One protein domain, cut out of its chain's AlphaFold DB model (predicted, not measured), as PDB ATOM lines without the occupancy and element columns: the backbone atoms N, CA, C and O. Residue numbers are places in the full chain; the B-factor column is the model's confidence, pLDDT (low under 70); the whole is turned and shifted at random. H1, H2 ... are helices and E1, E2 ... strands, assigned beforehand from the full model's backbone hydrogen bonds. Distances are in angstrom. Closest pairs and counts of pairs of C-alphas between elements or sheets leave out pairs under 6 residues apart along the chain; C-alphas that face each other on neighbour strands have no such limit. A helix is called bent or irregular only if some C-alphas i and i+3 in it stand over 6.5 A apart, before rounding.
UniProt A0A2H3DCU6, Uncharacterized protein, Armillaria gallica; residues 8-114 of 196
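AT A GLANCE: This is residues 8 to 114 of the 196 residues of an uncharacterized protein of Armillaria gallica (UniProt A0A2H3DCU6). A short two-stranded ribbon, E1 with E4, lies between the long helix H1 on one side and the pair H4 and H5 on the other, with a second ribbon, E2 with E3, beside E1 rather than joined to it. The small helix H2 sits near the end of the first ribbon and H3 follows E2, while two long loops, residues 39 to 53 and 76 to 86, take up much of the rest. The 107 printed residues, with five named helices and four named strands, run H1 E1 H2 E2 H3 E3 H4 E4 H5; both two-stranded sheets are antiparallel, and the class is mixed, helices and strands. The whole is compact, with a radius of gyration of the C-alphas of 13.8 A, and spans 38 by 30 by 26 A.

IN THESE COORDINATES: H1, residues 8 to 27, begins at C-alpha 8 (-4.570, -16.113, -28.321) and is 27.5 A long; it has a kink of 50 degrees near residue 21 and is irregular, with C-alphas 23 and 26 9.1 A apart. E1 is residues 31 to 33, H2 35 to 38, E2 54 to 57, H3 60 to 63 and E3 72 to 75. H4, residues 87 to 99, measures 18.4 A and begins at C-alpha 87 (-19.054, -8.450, -2.210). E4 is residues 101 to 104, and H5, residues 108 to 111, ends at C-alpha 111 (-12.936, 6.156, -13.138).

HOW THE PARTS SIT: H1 touches no helix; its closest C-alphas to E1 are those of Ile 17 and Val 31, 7.3 A apart, and to E4 those of Ile 17 and Leu 104, 7.6 A apart. E1 and E4 are antiparallel at 154 degrees, with N 33 and O 101 2.9 A apart, within hydrogen-bond range. E1 and E2 are near each other, with 7 pairs of C-alphas within 10 A. E2 and E3 are antiparallel at 172 degrees, with N 57 and O 72 2.8 A apart, within hydrogen-bond range. H2 touches H4, closest at the C-alphas of Ser 38 and Lys 99, 6.6 A. H4 touches H5 with residues 96 to 98 alone, closest at the C-alphas of Arg 97 and Asp 109, 4.7 A. H3 and H5 are close but not clearly touching, with the C-alphas of Val 63 and Val 111 6.9 A apart. H1 and H4 are apart. O i to N i+4 pairs are within hydrogen-bond range in 14 of 16 cases in H1 and 8 of 9 in H4; H2, H3 and H5 are too short for such a pair.

THE WHOLE: The two C-alphas farthest apart are those of Pro 47 and Ala 65, 38.3 A. The printed part has no cut. The links H2 to E2, 15 residues, and E3 to H4, 11 residues, are long. The mean pLDDT of the printed part is 79.8, and residues 44 to 53 and 76 to 87 are under 70.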
ATOM      1  N   PRO A   8      -3.145 -15.902 -28.051       84.38
ATOM      2  CA  PRO A   8      -4.570 -16.113 -28.321       84.38
ATOM      3  C   PRO A   8      -5.490 -15.211 -27.485       84.38
ATOM      4  O   PRO A   8      -6.466 -14.664 -28.001       84.38
ATOM      5  N   GLU A   9      -5.174 -15.018 -26.206       84.44
ATOM      6  CA  GLU A   9      -5.911 -14.149 -25.292       84.44
ATOM      7  C   GLU A   9      -5.761 -12.681 -25.687       84.44
ATOM      8  O   GLU A   9      -6.740 -11.935 -25.688       84.44
ATOM      9  N   GLN A  10      -4.557 -12.273 -26.091       86.38
ATOM     10  CA  GLN A  10      -4.321 -10.942 -26.645       86.38
ATOM     11  C   GLN A  10      -5.200 -10.687 -27.881       86.38
ATOM     12  O   GLN A  10      -5.913  -9.686 -27.935       86.38
ATOM     13  N   GLU A  11      -5.206 -11.600 -28.855       88.38
ATOM     14  CA  GLU A  11      -6.026 -11.485 -30.069       88.38
ATOM     15  C   GLU A  11      -7.529 -11.458 -29.764       88.38
ATOM     16  O   GLU A  11      -8.286 -10.728 -30.413       88.38
ATOM     17  N   TYR A  12      -7.970 -12.230 -28.768       85.81
ATOM     18  CA  TYR A  12      -9.348 -12.203 -28.288       85.81
ATOM     19  C   TYR A  12      -9.710 -10.837 -27.694       85.81
ATOM     20  O   TYR A  12     -10.739 -10.269 -28.069       85.81
ATOM     21  N   LEU A  13      -8.853 -10.270 -26.837       87.38
ATOM     22  CA  LEU A  13      -9.085  -8.955 -26.240       87.38
ATOM     23  C   LEU A  13      -9.154  -7.845 -27.296       87.38
ATOM     24  O   LEU A  13     -10.051  -7.010 -27.205       87.38
ATOM     25  N   VAL A  14      -8.300  -7.858 -28.332       90.06
ATOM     26  CA  VAL A  14      -8.410  -6.891 -29.452       90.06
ATOM     27  C   VAL A  14      -9.795  -6.949 -30.079       90.06
ATOM     28  O   VAL A  14     -10.439  -5.913 -30.264       90.06
ATOM     29  N   LYS A  15     -10.257  -8.158 -30.420       90.31
ATOM     30  CA  LYS A  15     -11.557  -8.360 -31.072       90.31
ATOM     31  C   LYS A  15     -12.693  -7.890 -30.171       90.31
ATOM     32  O   LYS A  15     -13.569  -7.173 -30.642       90.31
ATOM     33  N   LEU A  16     -12.648  -8.242 -28.887       87.56
ATOM     34  CA  LEU A  16     -13.653  -7.840 -27.908       87.56
ATOM     35  C   LEU A  16     -13.717  -6.315 -27.758       87.56
ATOM     36  O   LEU A  16     -14.792  -5.745 -27.897       87.56
ATOM     37  N   ILE A  17     -12.577  -5.649 -27.545       89.44
ATOM     38  CA  ILE A  17     -12.517  -4.183 -27.414       89.44
ATOM     39  C   ILE A  17     -13.046  -3.518 -28.681       89.44
ATOM     40  O   ILE A  17     -13.844  -2.594 -28.591       89.44
ATOM     41  N   THR A  18     -12.660  -4.020 -29.855       91.12
ATOM     42  CA  THR A  18     -13.137  -3.491 -31.140       91.12
ATOM     43  C   THR A  18     -14.656  -3.614 -31.264       91.12
ATOM     44  O   THR A  18     -15.318  -2.688 -31.724       91.12
ATOM     45  N   ILE A  19     -15.235  -4.747 -30.858       91.06
ATOM     46  CA  ILE A  19     -16.689  -4.942 -30.878       91.06
ATOM     47  C   ILE A  19     -17.367  -3.986 -29.893       91.06
ATOM     48  O   ILE A  19     -18.346  -3.341 -30.263       91.06
ATOM     49  N   LEU A  20     -16.847  -3.865 -28.671       89.31
ATOM     50  CA  LEU A  20     -17.404  -2.984 -27.644       89.31
ATOM     51  C   LEU A  20     -17.351  -1.516 -28.069       89.31
ATOM     52  O   LEU A  20     -18.365  -0.835 -27.981       89.31
ATOM     53  N   ASP A  21     -16.216  -1.045 -28.581       89.69
ATOM     54  CA  ASP A  21     -16.033   0.340 -29.025       89.69
ATOM     55  C   ASP A  21     -16.961   0.687 -30.200       89.69
ATOM     56  O   ASP A  21     -17.625   1.721 -30.211       89.69
ATOM     57  N   ASN A  22     -17.142  -0.239 -31.145       91.00
ATOM     58  CA  ASN A  22     -18.080  -0.042 -32.252       91.00
ATOM     59  C   ASN A  22     -19.556  -0.136 -31.835       91.00
ATOM     60  O   ASN A  22     -20.406   0.486 -32.463       91.00
ATOM     61  N   THR A  23     -19.878  -0.933 -30.815       90.75
ATOM     62  CA  THR A  23     -21.270  -1.155 -30.387       90.75
ATOM     63  C   THR A  23     -21.737  -0.076 -29.418       90.75
ATOM     64  O   THR A  23     -22.880   0.372 -29.484       90.75
ATOM     65  N   LEU A  24     -20.859   0.329 -28.501       87.62
ATOM     66  CA  LEU A  24     -21.167   1.257 -27.420       87.62
ATOM     67  C   LEU A  24     -20.679   2.675 -27.726       87.62
ATOM     68  O   LEU A  24     -21.236   3.608 -27.161       87.62
ATOM     69  N   THR A  25     -19.701   2.850 -28.621       83.00
ATOM     70  CA  THR A  25     -19.189   4.123 -29.171       83.00
ATOM     71  C   THR A  25     -19.199   5.271 -28.160       83.00
ATOM     72  O   THR A  25     -18.334   5.345 -27.298       83.00
ATOM     73  N   ASN A  26     -20.213   6.143 -28.199       83.56
ATOM     74  CA  ASN A  26     -20.299   7.340 -27.353       83.56
ATOM     75  C   ASN A  26     -20.628   7.050 -25.876       83.56
ATOM     76  O   ASN A  26     -20.637   7.967 -25.058       83.56
ATOM     77  N   CYS A  27     -20.933   5.799 -25.545       86.88
ATOM     78  CA  CYS A  27     -21.260   5.328 -24.205       86.88
ATOM     79  C   CYS A  27     -20.106   4.537 -23.570       86.88
ATOM     80  O   CYS A  27     -20.121   4.331 -22.358       86.88
ATOM     81  N   LEU A  28     -19.109   4.093 -24.351       90.75
ATOM     82  CA  LEU A  28     -17.964   3.366 -23.807       90.75
ATOM     83  C   LEU A  28     -16.931   4.345 -23.260       90.75
ATOM     84  O   LEU A  28     -16.340   5.133 -23.991       90.75
ATOM     85  N   ILE A  29     -16.696   4.279 -21.954       90.69
ATOM     86  CA  ILE A  29     -15.742   5.168 -21.282       90.69
ATOM     87  C   ILE A  29     -14.365   4.517 -21.195       90.69
ATOM     88  O   ILE A  29     -13.349   5.176 -21.419       90.69
ATOM     89  N   ALA A  30     -14.330   3.236 -20.834       91.06
ATOM     90  CA  ALA A  30     -13.101   2.491 -20.629       91.06
ATOM     91  C   ALA A  30     -13.346   0.980 -20.666       91.06
ATOM     92  O   ALA A  30     -14.461   0.513 -20.437       91.06
ATOM     93  N   VAL A  31     -12.273   0.227 -20.904       91.44
ATOM     94  CA  VAL A  31     -12.230  -1.233 -20.770       91.44
ATOM     95  C   VAL A  31     -11.006  -1.592 -19.941       91.44
ATOM     96  O   VAL A  31      -9.894  -1.147 -20.241       91.44
ATOM     97  N   TYR A  32     -11.204  -2.421 -18.920       91.62
ATOM     98  CA  TYR A  32     -10.169  -2.792 -17.963       91.62
ATOM     99  C   TYR A  32      -9.933  -4.294 -17.936       91.62
ATOM    100  O   TYR A  32     -10.862  -5.085 -18.075       91.62
ATOM    101  N   LEU A  33      -8.680  -4.675 -17.710       89.25
ATOM    102  CA  LEU A  33      -8.281  -6.034 -17.375       89.25
ATOM    103  C   LEU A  33      -7.907  -6.078 -15.896       89.25
ATOM    104  O   LEU A  33      -6.936  -5.432 -15.495       89.25
ATOM    105  N   PHE A  34      -8.666  -6.831 -15.100       88.69
ATOM    106  CA  PHE A  34      -8.417  -7.063 -13.673       88.69
ATOM    107  C   PHE A  34      -7.957  -8.507 -13.417       88.69
ATOM    108  O   PHE A  34      -7.837  -9.323 -14.334       88.69
ATOM    109  N   GLY A  35      -7.651  -8.817 -12.156       81.56
ATOM    110  CA  GLY A  35      -7.264 -10.161 -11.736       81.56
ATOM    111  C   GLY A  35      -5.889 -10.586 -12.249       81.56
ATOM    112  O   GLY A  35      -5.070  -9.763 -12.657       81.56
ATOM    113  N   SER A  36      -5.610 -11.885 -12.214       77.88
ATOM    114  CA  SER A  36      -4.269 -12.431 -12.466       77.88
ATOM    115  C   SER A  36      -3.694 -12.112 -13.851       77.88
ATOM    116  O   SER A  36      -2.476 -11.997 -13.995       77.88
ATOM    117  N   ALA A  37      -4.558 -11.884 -14.839       80.94
ATOM    118  CA  ALA A  37      -4.213 -11.413 -16.181       80.94
ATOM    119  C   ALA A  37      -3.581 -10.013 -16.209       80.94
ATOM    120  O   ALA A  37      -2.793  -9.708 -17.103       80.94
ATOM    121  N   SER A  38      -3.890  -9.170 -15.223       83.38
ATOM    122  CA  SER A  38      -3.373  -7.800 -15.139       83.38
ATOM    123  C   SER A  38      -1.966  -7.703 -14.541       83.38
ATOM    124  O   SER A  38      -1.245  -6.758 -14.846       83.38
ATOM    125  N   TYR A  39      -1.542  -8.696 -13.749       81.00
ATOM    126  CA  TYR A  39      -0.258  -8.686 -13.032       81.00
ATOM    127  C   TYR A  39       0.607  -9.937 -13.271       81.00
ATOM    128  O   TYR A  39       1.503 -10.231 -12.486       81.00
ATOM    129  N   GLY A  40       0.371 -10.666 -14.368       74.94
ATOM    130  CA  GLY A  40       1.284 -11.712 -14.854       74.94
ATOM    131  C   GLY A  40       1.181 -13.064 -14.142       74.94
ATOM    132  O   GLY A  40       2.077 -13.890 -14.273       74.94
ATOM    133  N   ALA A  41       0.092 -13.310 -13.413       75.38
ATOM    134  CA  ALA A  41      -0.177 -14.578 -12.729       75.38
ATOM    135  C   ALA A  41      -1.277 -15.405 -13.425       75.38
ATOM    136  O   ALA A  41      -1.929 -16.245 -12.800       75.38
ATOM    137  N   TYR A  42      -1.576 -15.101 -14.691       77.88
ATOM    138  CA  TYR A  42      -2.604 -15.793 -15.461       77.88
ATOM    139  C   TYR A  42      -2.142 -17.196 -15.861       77.88
ATOM    140  O   TYR A  42      -1.065 -17.370 -16.425       77.88
ATOM    141  N   GLU A  43      -2.991 -18.185 -15.592       73.25
ATOM    142  CA  GLU A  43      -2.766 -19.581 -15.954       73.25
ATOM    143  C   GLU A  43      -3.857 -20.017 -16.947       73.25
ATOM    144  O   GLU A  43      -5.023 -20.140 -16.547       73.25
ATOM    145  N   PRO A  44      -3.520 -20.240 -18.231       65.94
ATOM    146  CA  PRO A  44      -4.494 -20.646 -19.235       65.94
ATOM    147  C   PRO A  44      -5.006 -22.065 -18.960       65.94
ATOM    148  O   PRO A  44      -4.239 -22.968 -18.623       65.94
ATOM    149  N   ILE A  45      -6.307 -22.287 -19.161       62.12
ATOM    150  CA  ILE A  45      -6.911 -23.624 -19.087       62.12
ATOM    151  C   ILE A  45      -7.266 -24.097 -20.496       62.12
ATOM    152  O   ILE A  45      -8.243 -23.664 -21.099       62.12
ATOM    153  N   ILE A  46      -6.495 -25.053 -21.004       53.91
ATOM    154  CA  ILE A  46      -6.805 -25.792 -22.236       53.91
ATOM    155  C   ILE A  46      -8.058 -26.658 -21.955       53.91
ATOM    156  O   ILE A  46      -8.093 -27.311 -20.910       53.91
ATOM    157  N   PRO A  47      -9.112 -26.667 -22.804       54.81
ATOM    158  CA  PRO A  47      -9.110 -26.367 -24.240       54.81
ATOM    159  C   PRO A  47      -9.715 -25.018 -24.658       54.81
ATOM    160  O   PRO A  47      -9.831 -24.772 -25.855       54.81
ATOM    161  N   CYS A  48     -10.129 -24.154 -23.726       54.88
ATOM    162  CA  CYS A  48     -10.830 -22.915 -24.065       54.88
ATOM    163  C   CYS A  48     -10.035 -21.697 -23.562       54.88
ATOM    164  O   CYS A  48     -10.037 -21.450 -22.355       54.88
ATOM    165  N   PRO A  49      -9.383 -20.924 -24.455       51.62
ATOM    166  CA  PRO A  49      -8.501 -19.812 -24.079       51.62
ATOM    167  C   PRO A  49      -9.214 -18.676 -23.326       51.62
ATOM    168  O   PRO A  49      -8.560 -17.811 -22.763       51.62
ATOM    169  N   THR A  50     -10.550 -18.674 -23.287       54.59
ATOM    170  CA  THR A  50     -11.359 -17.660 -22.593       54.59
ATOM    171  C   THR A  50     -12.059 -18.184 -21.338       54.59
ATOM    172  O   THR A  50     -12.833 -17.452 -20.716       54.59
ATOM    173  N   ARG A  51     -11.813 -19.437 -20.929       56.25
ATOM    174  CA  ARG A  51     -12.382 -19.986 -19.692       56.25
ATOM    175  C   ARG A  51     -11.798 -19.225 -18.499       56.25
ATOM    176  O   ARG A  51     -10.583 -19.232 -18.331       56.25
ATOM    177  N   LYS A  52     -12.668 -18.647 -17.656       62.47
ATOM    178  CA  LYS A  52     -12.357 -17.733 -16.528       62.47
ATOM    179  C   LYS A  52     -12.142 -16.257 -16.893       62.47
ATOM    180  O   LYS A  52     -11.716 -15.495 -16.030       62.47
ATOM    181  N   LEU A  53     -12.418 -15.843 -18.131       66.38
ATOM    182  CA  LEU A  53     -12.614 -14.420 -18.404       66.38
ATOM    183  C   LEU A  53     -14.041 -14.036 -18.009       66.38
ATOM    184  O   LEU A  53     -15.004 -14.642 -18.478       66.38
ATOM    185  N   GLU A  54     -14.123 -13.033 -17.151       74.38
ATOM    186  CA  GLU A  54     -15.347 -12.423 -16.653       74.38
ATOM    187  C   GLU A  54     -15.453 -11.012 -17.231       74.38
ATOM    188  O   GLU A  54     -14.466 -10.268 -17.273       74.38
ATOM    189  N   PHE A  55     -16.638 -10.661 -17.726       78.50
ATOM    190  CA  PHE A  55     -16.908  -9.350 -18.294       78.50
ATOM    191  C   PHE A  55     -18.027  -8.658 -17.524       78.50
ATOM    192  O   PHE A  55     -19.195  -9.026 -17.635       78.50
ATOM    193  N   VAL A  56     -17.655  -7.609 -16.790       79.62
ATOM    194  CA  VAL A  56     -18.571  -6.832 -15.951       79.62
ATOM    195  C   VAL A  56     -18.726  -5.423 -16.512       79.62
ATOM    196  O   VAL A  56     -17.736  -4.731 -16.764       79.62
ATOM    197  N   VAL A  57     -19.970  -4.980 -16.689       83.38
ATOM    198  CA  VAL A  57     -20.311  -3.647 -17.200       83.38
ATOM    199  C   VAL A  57     -20.890  -2.792 -16.086       83.38
ATOM    200  O   VAL A  57     -21.758  -3.232 -15.334       83.38
ATOM    201  N   TYR A  58     -20.454  -1.536 -16.041       83.12
ATOM    202  CA  TYR A  58     -20.985  -0.520 -15.146       83.12
ATOM    203  C   TYR A  58     -21.336   0.748 -15.922       83.12
ATOM    204  O   TYR A  58     -20.653   1.106 -16.886       83.12
ATOM    205  N   THR A  59     -22.345   1.477 -15.452       84.88
ATOM    206  CA  THR A  59     -22.548   2.877 -15.840       84.88
ATOM    207  C   THR A  59     -21.542   3.792 -15.138       84.88
ATOM    208  O   THR A  59     -21.021   3.481 -14.061       84.88
ATOM    209  N   LYS A  60     -21.277   4.962 -15.735       84.19
ATOM    210  CA  LYS A  60     -20.361   5.968 -15.171       84.19
ATOM    211  C   LYS A  60     -20.819   6.450 -13.800       84.19
ATOM    212  O   LYS A  60     -20.015   6.684 -12.902       84.19
ATOM    213  N   GLU A  61     -22.123   6.643 -13.670       85.38
ATOM    214  CA  GLU A  61     -22.767   7.145 -12.471       85.38
ATOM    215  C   GLU A  61     -22.603   6.147 -11.324       85.38
ATOM    216  O   GLU A  61     -22.327   6.547 -10.193       85.38
ATOM    217  N   VAL A  62     -22.704   4.848 -11.620       85.25
ATOM    218  CA  VAL A  62     -22.614   3.804 -10.603       85.25
ATOM    219  C   VAL A  62     -21.188   3.624 -10.098       85.25
ATOM    220  O   VAL A  62     -20.995   3.561  -8.886       85.25
ATOM    221  N   VAL A  63     -20.171   3.633 -10.968       87.00
ATOM    222  CA  VAL A  63     -18.762   3.474 -10.536       87.00
ATOM    223  C   VAL A  63     -18.244   4.619  -9.665       87.00
ATOM    224  O   VAL A  63     -17.242   4.446  -8.969       87.00
ATOM    225  N   ALA A  64     -18.928   5.767  -9.660       86.56
ATOM    226  CA  ALA A  64     -18.637   6.885  -8.766       86.56
ATOM    227  C   ALA A  64     -19.129   6.653  -7.321       86.56
ATOM    228  O   ALA A  64     -18.736   7.385  -6.410       86.56
ATOM    229  N   ALA A  65     -19.979   5.648  -7.089       83.56
ATOM    230  CA  ALA A  65     -20.430   5.270  -5.756       83.56
ATOM    231  C   ALA A  65     -19.380   4.421  -5.018       83.56
ATOM    232  O   ALA A  65     -18.574   3.716  -5.617       83.56
ATOM    233  N   ALA A  66     -19.425   4.440  -3.682       72.00
ATOM    234  CA  ALA A  66     -18.506   3.659  -2.846       72.00
ATOM    235  C   ALA A  66     -18.770   2.138  -2.875       72.00
ATOM    236  O   ALA A  66     -17.893   1.371  -2.488       72.00
ATOM    237  N   ASN A  67     -19.967   1.721  -3.303       73.81
ATOM    238  CA  ASN A  67     -20.357   0.320  -3.471       73.81
ATOM    239  C   ASN A  67     -21.162   0.149  -4.775       73.81
ATOM    240  O   ASN A  67     -22.395   0.094  -4.739       73.81
ATOM    241  N   PRO A  68     -20.485   0.173  -5.931       80.81
ATOM    242  CA  PRO A  68     -21.143   0.101  -7.227       80.81
ATOM    243  C   PRO A  68     -21.805  -1.261  -7.442       80.81
ATOM    244  O   PRO A  68     -21.280  -2.294  -7.039       80.81
ATOM    245  N   GLN A  69     -22.962  -1.244  -8.095       80.00
ATOM    246  CA  GLN A  69     -23.637  -2.443  -8.584       80.00
ATOM    247  C   GLN A  69     -23.346  -2.585 -10.077       80.00
ATOM    248  O   GLN A  69     -23.314  -1.590 -10.797       80.00
ATOM    249  N   PHE A  70     -23.083  -3.795 -10.551       80.31
ATOM    250  CA  PHE A  70     -22.892  -4.006 -11.982       80.31
ATOM    251  C   PHE A  70     -24.243  -3.975 -12.708       80.31
ATOM    252  O   PHE A  70     -25.272  -4.345 -12.146       80.31
ATOM    253  N   GLU A  71     -24.231  -3.547 -13.964       80.00
ATOM    254  CA  GLU A  71     -25.409  -3.567 -14.845       80.00
ATOM    255  C   GLU A  71     -25.539  -4.913 -15.559       80.00
ATOM    256  O   GLU A  71     -26.632  -5.407 -15.822       80.00
ATOM    257  N   LEU A  72     -24.389  -5.497 -15.898       77.38
ATOM    258  CA  LEU A  72     -24.283  -6.778 -16.575       77.38
ATOM    259  C   LEU A  72     -23.038  -7.500 -16.075       77.38
ATOM    260  O   LEU A  72     -21.963  -6.903 -16.031       77.38
ATOM    261  N   ASN A  73     -23.188  -8.782 -15.759       78.19
ATOM    262  CA  ASN A  73     -22.071  -9.694 -15.590       78.19
ATOM    263  C   ASN A  73     -22.197 -10.829 -16.610       78.19
ATOM    264  O   ASN A  73     -23.236 -11.482 -16.689       78.19
ATOM    265  N   PHE A  74     -21.160 -11.039 -17.416       74.88
ATOM    266  CA  PHE A  74     -21.097 -12.112 -18.394       74.88
ATOM    267  C   PHE A  74     -19.900 -13.014 -18.107       74.88
ATOM    268  O   PHE A  74     -18.745 -12.617 -18.277       74.88
ATOM    269  N   ASN A  75     -20.206 -14.259 -17.748       70.44
ATOM    270  CA  ASN A  75     -19.233 -15.285 -17.404       70.44
ATOM    271  C   ASN A  75     -19.254 -16.429 -18.420       70.44
ATOM    272  O   ASN A  75     -20.306 -16.902 -18.841       70.44
ATOM    273  N   THR A  76     -18.071 -16.902 -18.815       61.31
ATOM    274  CA  THR A  76     -17.906 -17.960 -19.832       61.31
ATOM    275  C   THR A  76     -17.943 -19.386 -19.262       61.31
ATOM    276  O   THR A  76     -17.579 -20.340 -19.954       61.31
ATOM    277  N   SER A  77     -18.340 -19.571 -17.999       58.03
ATOM    278  CA  SER A  77     -18.437 -20.891 -17.360       58.03
ATOM    279  C   SER A  77     -19.797 -21.559 -17.593       58.03
ATOM    280  O   SER A  77     -20.831 -20.931 -17.389       58.03
ATOM    281  N   ASP A  78     -19.794 -22.851 -17.949       48.44
ATOM    282  CA  ASP A  78     -21.007 -23.674 -18.085       48.44
ATOM    283  C   ASP A  78     -21.853 -23.649 -16.796       48.44
ATOM    284  O   ASP A  78     -21.386 -24.080 -15.739       48.44
ATOM    285  N   GLY A  79     -23.108 -23.194 -16.902       51.66
ATOM    286  CA  GLY A  79     -24.149 -23.398 -15.885       51.66
ATOM    287  C   GLY A  79     -24.360 -22.308 -14.822       51.66
ATOM    288  O   GLY A  79     -24.924 -22.624 -13.779       51.66
ATOM    289  N   MET A  80     -23.945 -21.056 -15.040       49.38
ATOM    290  CA  MET A  80     -24.128 -19.992 -14.035       49.38
ATOM    291  C   MET A  80     -25.552 -19.410 -14.003       49.38
ATOM    292  O   MET A  80     -26.136 -19.083 -15.033       49.38
ATOM    293  N   THR A  81     -26.093 -19.282 -12.790       48.75
ATOM    294  CA  THR A  81     -27.320 -18.546 -12.449       48.75
ATOM    295  C   THR A  81     -26.986 -17.084 -12.139       48.75
ATOM    296  O   THR A  81     -26.001 -16.847 -11.449       48.75
ATOM    297  N   ASP A  82     -27.837 -16.136 -12.547       47.66
ATOM    298  CA  ASP A  82     -27.659 -14.664 -12.479       47.66
ATOM    299  C   ASP A  82     -27.410 -14.029 -11.081       47.66
ATOM    300  O   ASP A  82     -27.399 -12.806 -10.954       47.66
ATOM    301  N   TYR A  83     -27.232 -14.814 -10.013       49.62
ATOM    302  CA  TYR A  83     -27.008 -14.319  -8.651       49.62
ATOM    303  C   TYR A  83     -25.580 -14.596  -8.180       49.62
ATOM    304  O   TYR A  83     -25.287 -15.657  -7.630       49.62
ATOM    305  N   GLU A  84     -24.717 -13.594  -8.313       62.09
ATOM    306  CA  GLU A  84     -23.423 -13.551  -7.634       62.09
ATOM    307  C   GLU A  84     -23.451 -12.501  -6.522       62.09
ATOM    308  O   GLU A  84     -24.025 -11.418  -6.658       62.09
ATOM    309  N   ALA A  85     -22.871 -12.839  -5.372       63.62
ATOM    310  CA  ALA A  85     -22.902 -11.971  -4.206       63.62
ATOM    311  C   ALA A  85     -22.112 -10.673  -4.458       63.62
ATOM    312  O   ALA A  85     -20.968 -10.688  -4.906       63.62
ATOM    313  N   THR A  86     -22.704  -9.527  -4.117       68.50
ATOM    314  CA  THR A  86     -22.175  -8.191  -4.453       68.50
ATOM    315  C   THR A  86     -20.790  -7.889  -3.868       68.50
ATOM    316  O   THR A  86     -20.108  -6.981  -4.337       68.50
ATOM    317  N   HIS A  87     -20.362  -8.631  -2.840       68.81
ATOM    318  CA  HIS A  87     -19.054  -8.450  -2.210       68.81
ATOM    319  C   HIS A  87     -17.887  -8.767  -3.158       68.81
ATOM    320  O   HIS A  87     -16.835  -8.145  -3.028       68.81
ATOM    321  N   TRP A  88     -18.070  -9.665  -4.133       77.06
ATOM    322  CA  TRP A  88     -17.030 -10.024  -5.104       77.06
ATOM    323  C   TRP A  88     -16.593  -8.822  -5.943       77.06
ATOM    324  O   TRP A  88     -15.410  -8.486  -5.995       77.06
ATOM    325  N   PHE A  89     -17.566  -8.083  -6.469       82.19
ATOM    326  CA  PHE A  89     -17.332  -6.921  -7.323       82.19
ATOM    327  C   PHE A  89     -16.649  -5.767  -6.582       82.19
ATOM    328  O   PHE A  89     -15.799  -5.078  -7.150       82.19
ATOM    329  N   LEU A  90     -16.950  -5.578  -5.291       86.56
ATOM    330  CA  LEU A  90     -16.249  -4.584  -4.476       86.56
ATOM    331  C   LEU A  90     -14.759  -4.927  -4.330       86.56
ATOM    332  O   LEU A  90     -13.911  -4.032  -4.406       86.56
ATOM    333  N   LEU A  91     -14.433  -6.208  -4.128       85.50
ATOM    334  CA  LEU A  91     -13.051  -6.679  -4.014       85.50
ATOM    335  C   LEU A  91     -12.309  -6.574  -5.350       85.50
ATOM    336  O   LEU A  91     -11.148  -6.151  -5.365       85.50
ATOM    337  N   ASP A  92     -12.977  -6.875  -6.461       86.25
ATOM    338  CA  ASP A  92     -12.408  -6.712  -7.799       86.25
ATOM    339  C   ASP A  92     -12.115  -5.253  -8.119       86.25
ATOM    340  O   ASP A  92     -11.039  -4.950  -8.629       86.25
ATOM    341  N   ILE A  93     -13.004  -4.328  -7.755       89.00
ATOM    342  CA  ILE A  93     -12.756  -2.894  -7.930       89.00
ATOM    343  C   ILE A  93     -11.625  -2.425  -7.023       89.00
ATOM    344  O   ILE A  93     -10.735  -1.714  -7.488       89.00
ATOM    345  N   ALA A  94     -11.613  -2.824  -5.749       89.38
ATOM    346  CA  ALA A  94     -10.536  -2.458  -4.834       89.38
ATOM    347  C   ALA A  94      -9.167  -2.908  -5.376       89.38
ATOM    348  O   ALA A  94      -8.245  -2.097  -5.458       89.38
ATOM    349  N   SER A  95      -9.057  -4.162  -5.828       87.88
ATOM    350  CA  SER A  95      -7.827  -4.699  -6.421       87.88
ATOM    351  C   SER A  95      -7.515  -4.086  -7.788       87.88
ATOM    352  O   SER A  95      -6.354  -3.826  -8.106       87.88
ATOM    353  N   GLY A  96      -8.528  -3.892  -8.626       88.00
ATOM    354  CA  GLY A  96      -8.398  -3.410  -9.994       88.00
ATOM    355  C   GLY A  96      -8.025  -1.936 -10.082       88.00
ATOM    356  O   GLY A  96      -7.312  -1.539 -10.997       88.00
ATOM    357  N   ARG A  97      -8.401  -1.125  -9.089       92.12
ATOM    358  CA  ARG A  97      -7.886   0.244  -8.951       92.12
ATOM    359  C   ARG A  97      -6.372   0.296  -8.796       92.12
ATOM    360  O   ARG A  97      -5.753   1.207  -9.324       92.12
ATOM    361  N   GLU A  98      -5.794  -0.647  -8.056       88.31
ATOM    362  CA  GLU A  98      -4.355  -0.657  -7.773       88.31
ATOM    363  C   GLU A  98      -3.543  -1.397  -8.837       88.31
ATOM    364  O   GLU A  98      -2.429  -0.985  -9.155       88.31
ATOM    365  N   LYS A  99      -4.076  -2.504  -9.367       87.31
ATOM    366  CA  LYS A  99      -3.330  -3.427 -10.238       87.31
ATOM    367  C   LYS A  99      -3.922  -3.602 -11.633       87.31
ATOM    368  O   LYS A  99      -3.317  -4.271 -12.465       87.31
ATOM    369  N   GLY A 100      -5.105  -3.053 -11.885       88.44
ATOM    370  CA  GLY A 100      -5.796  -3.210 -13.154       88.44
ATOM    371  C   GLY A 100      -5.077  -2.506 -14.298       88.44
ATOM    372  O   GLY A 100      -4.478  -1.443 -14.132       88.44
ATOM    373  N   VAL A 101      -5.183  -3.090 -15.486       90.19
ATOM    374  CA  VAL A 101      -4.618  -2.530 -16.715       90.19
ATOM    375  C   VAL A 101      -5.745  -1.927 -17.548       90.19
ATOM    376  O   VAL A 101      -6.712  -2.611 -17.878       90.19
ATOM    377  N   ALA A 102      -5.614  -0.651 -17.915       92.12
ATOM    378  CA  ALA A 102      -6.493  -0.032 -18.904       92.12
ATOM    379  C   ALA A 102      -6.177  -0.591 -20.297       92.12
ATOM    380  O   ALA A 102      -5.069  -0.428 -20.812       92.12
ATOM    381  N   LEU A 103      -7.151  -1.274 -20.894       90.38
ATOM    382  CA  LEU A 103      -7.092  -1.716 -22.287       90.38
ATOM    383  C   LEU A 103      -7.602  -0.619 -23.232       90.38
ATOM    384  O   LEU A 103      -7.099  -0.486 -24.345       90.38
ATOM    385  N   LEU A 104      -8.571   0.171 -22.760       90.31
ATOM    386  CA  LEU A 104      -9.116   1.358 -23.411       90.31
ATOM    387  C   LEU A 104      -9.496   2.390 -22.338       90.31
ATOM    388  O   LEU A 104      -9.974   2.009 -21.270       90.31
ATOM    389  N   GLY A 105      -9.348   3.680 -22.641       90.75
ATOM    390  CA  GLY A 105      -9.771   4.768 -21.755       90.75
ATOM    391  C   GLY A 105      -8.746   5.133 -20.667       90.75
ATOM    392  O   GLY A 105      -7.583   4.728 -20.738       90.75
ATOM    393  N   PRO A 106      -9.143   5.966 -19.688       93.31
ATOM    394  CA  PRO A 106      -8.256   6.450 -18.631       93.31
ATOM    395  C   PRO A 106      -7.964   5.373 -17.564       93.31
ATOM    396  O   PRO A 106      -8.689   4.378 -17.485       93.31
ATOM    397  N   PRO A 107      -6.938   5.561 -16.709       92.19
ATOM    398  CA  PRO A 107      -6.572   4.597 -15.668       92.19
ATOM    399  C   PRO A 107      -7.736   4.243 -14.716       92.19
ATOM    400  O   PRO A 107      -8.558   5.119 -14.420       92.19
ATOM    401  N   PRO A 108      -7.823   2.999 -14.196       91.62
ATOM    402  CA  PRO A 108      -8.959   2.556 -13.377       91.62
ATOM    403  C   PRO A 108      -9.198   3.414 -12.126       91.62
ATOM    404  O   PRO A 108     -10.340   3.651 -11.726       91.62
ATOM    405  N   ASP A 109      -8.127   3.914 -11.511       92.88
ATOM    406  CA  ASP A 109      -8.195   4.736 -10.306       92.88
ATOM    407  C   ASP A 109      -8.819   6.125 -10.539       92.88
ATOM    408  O   ASP A 109      -9.276   6.761  -9.584       92.88
ATOM    409  N   THR A 110      -8.910   6.563 -11.795       93.00
ATOM    410  CA  THR A 110      -9.569   7.816 -12.194       93.00
ATOM    411  C   THR A 110     -11.060   7.661 -12.503       93.00
ATOM    412  O   THR A 110     -11.776   8.661 -12.514       93.00
ATOM    413  N   VAL A 111     -11.539   6.433 -12.747       92.50
ATOM    414  CA  VAL A 111     -12.936   6.156 -13.138       92.50
ATOM    415  C   VAL A 111     -13.748   5.587 -11.990       92.50
ATOM    416  O   VAL A 111     -14.845   6.073 -11.722       92.50
ATOM    417  N   PHE A 112     -13.222   4.583 -11.294       91.50
ATOM    418  CA  PHE A 112     -13.896   4.063 -10.111       91.50
ATOM    419  C   PHE A 112     -13.759   5.071  -8.956       91.50
ATOM    420  O   PHE A 112     -12.833   5.885  -8.929       91.50
ATOM    421  N   ALA A 113     -14.641   5.037  -7.966       91.38
ATOM    422  CA  ALA A 113     -14.369   5.666  -6.678       91.38
ATOM    423  C   ALA A 113     -13.459   4.756  -5.842       91.38
ATOM    424  O   ALA A 113     -13.473   3.538  -6.000       91.38
ATOM    425  N   LYS A 114     -12.658   5.329  -4.935       90.81
ATOM    426  CA  LYS A 114     -11.903   4.528  -3.961       90.81
ATOM    427  C   LYS A 114     -12.886   3.916  -2.951       90.81
ATOM    428  O   LYS A 114     -13.519   4.688  -2.226       90.81
TER     429      LYS A 114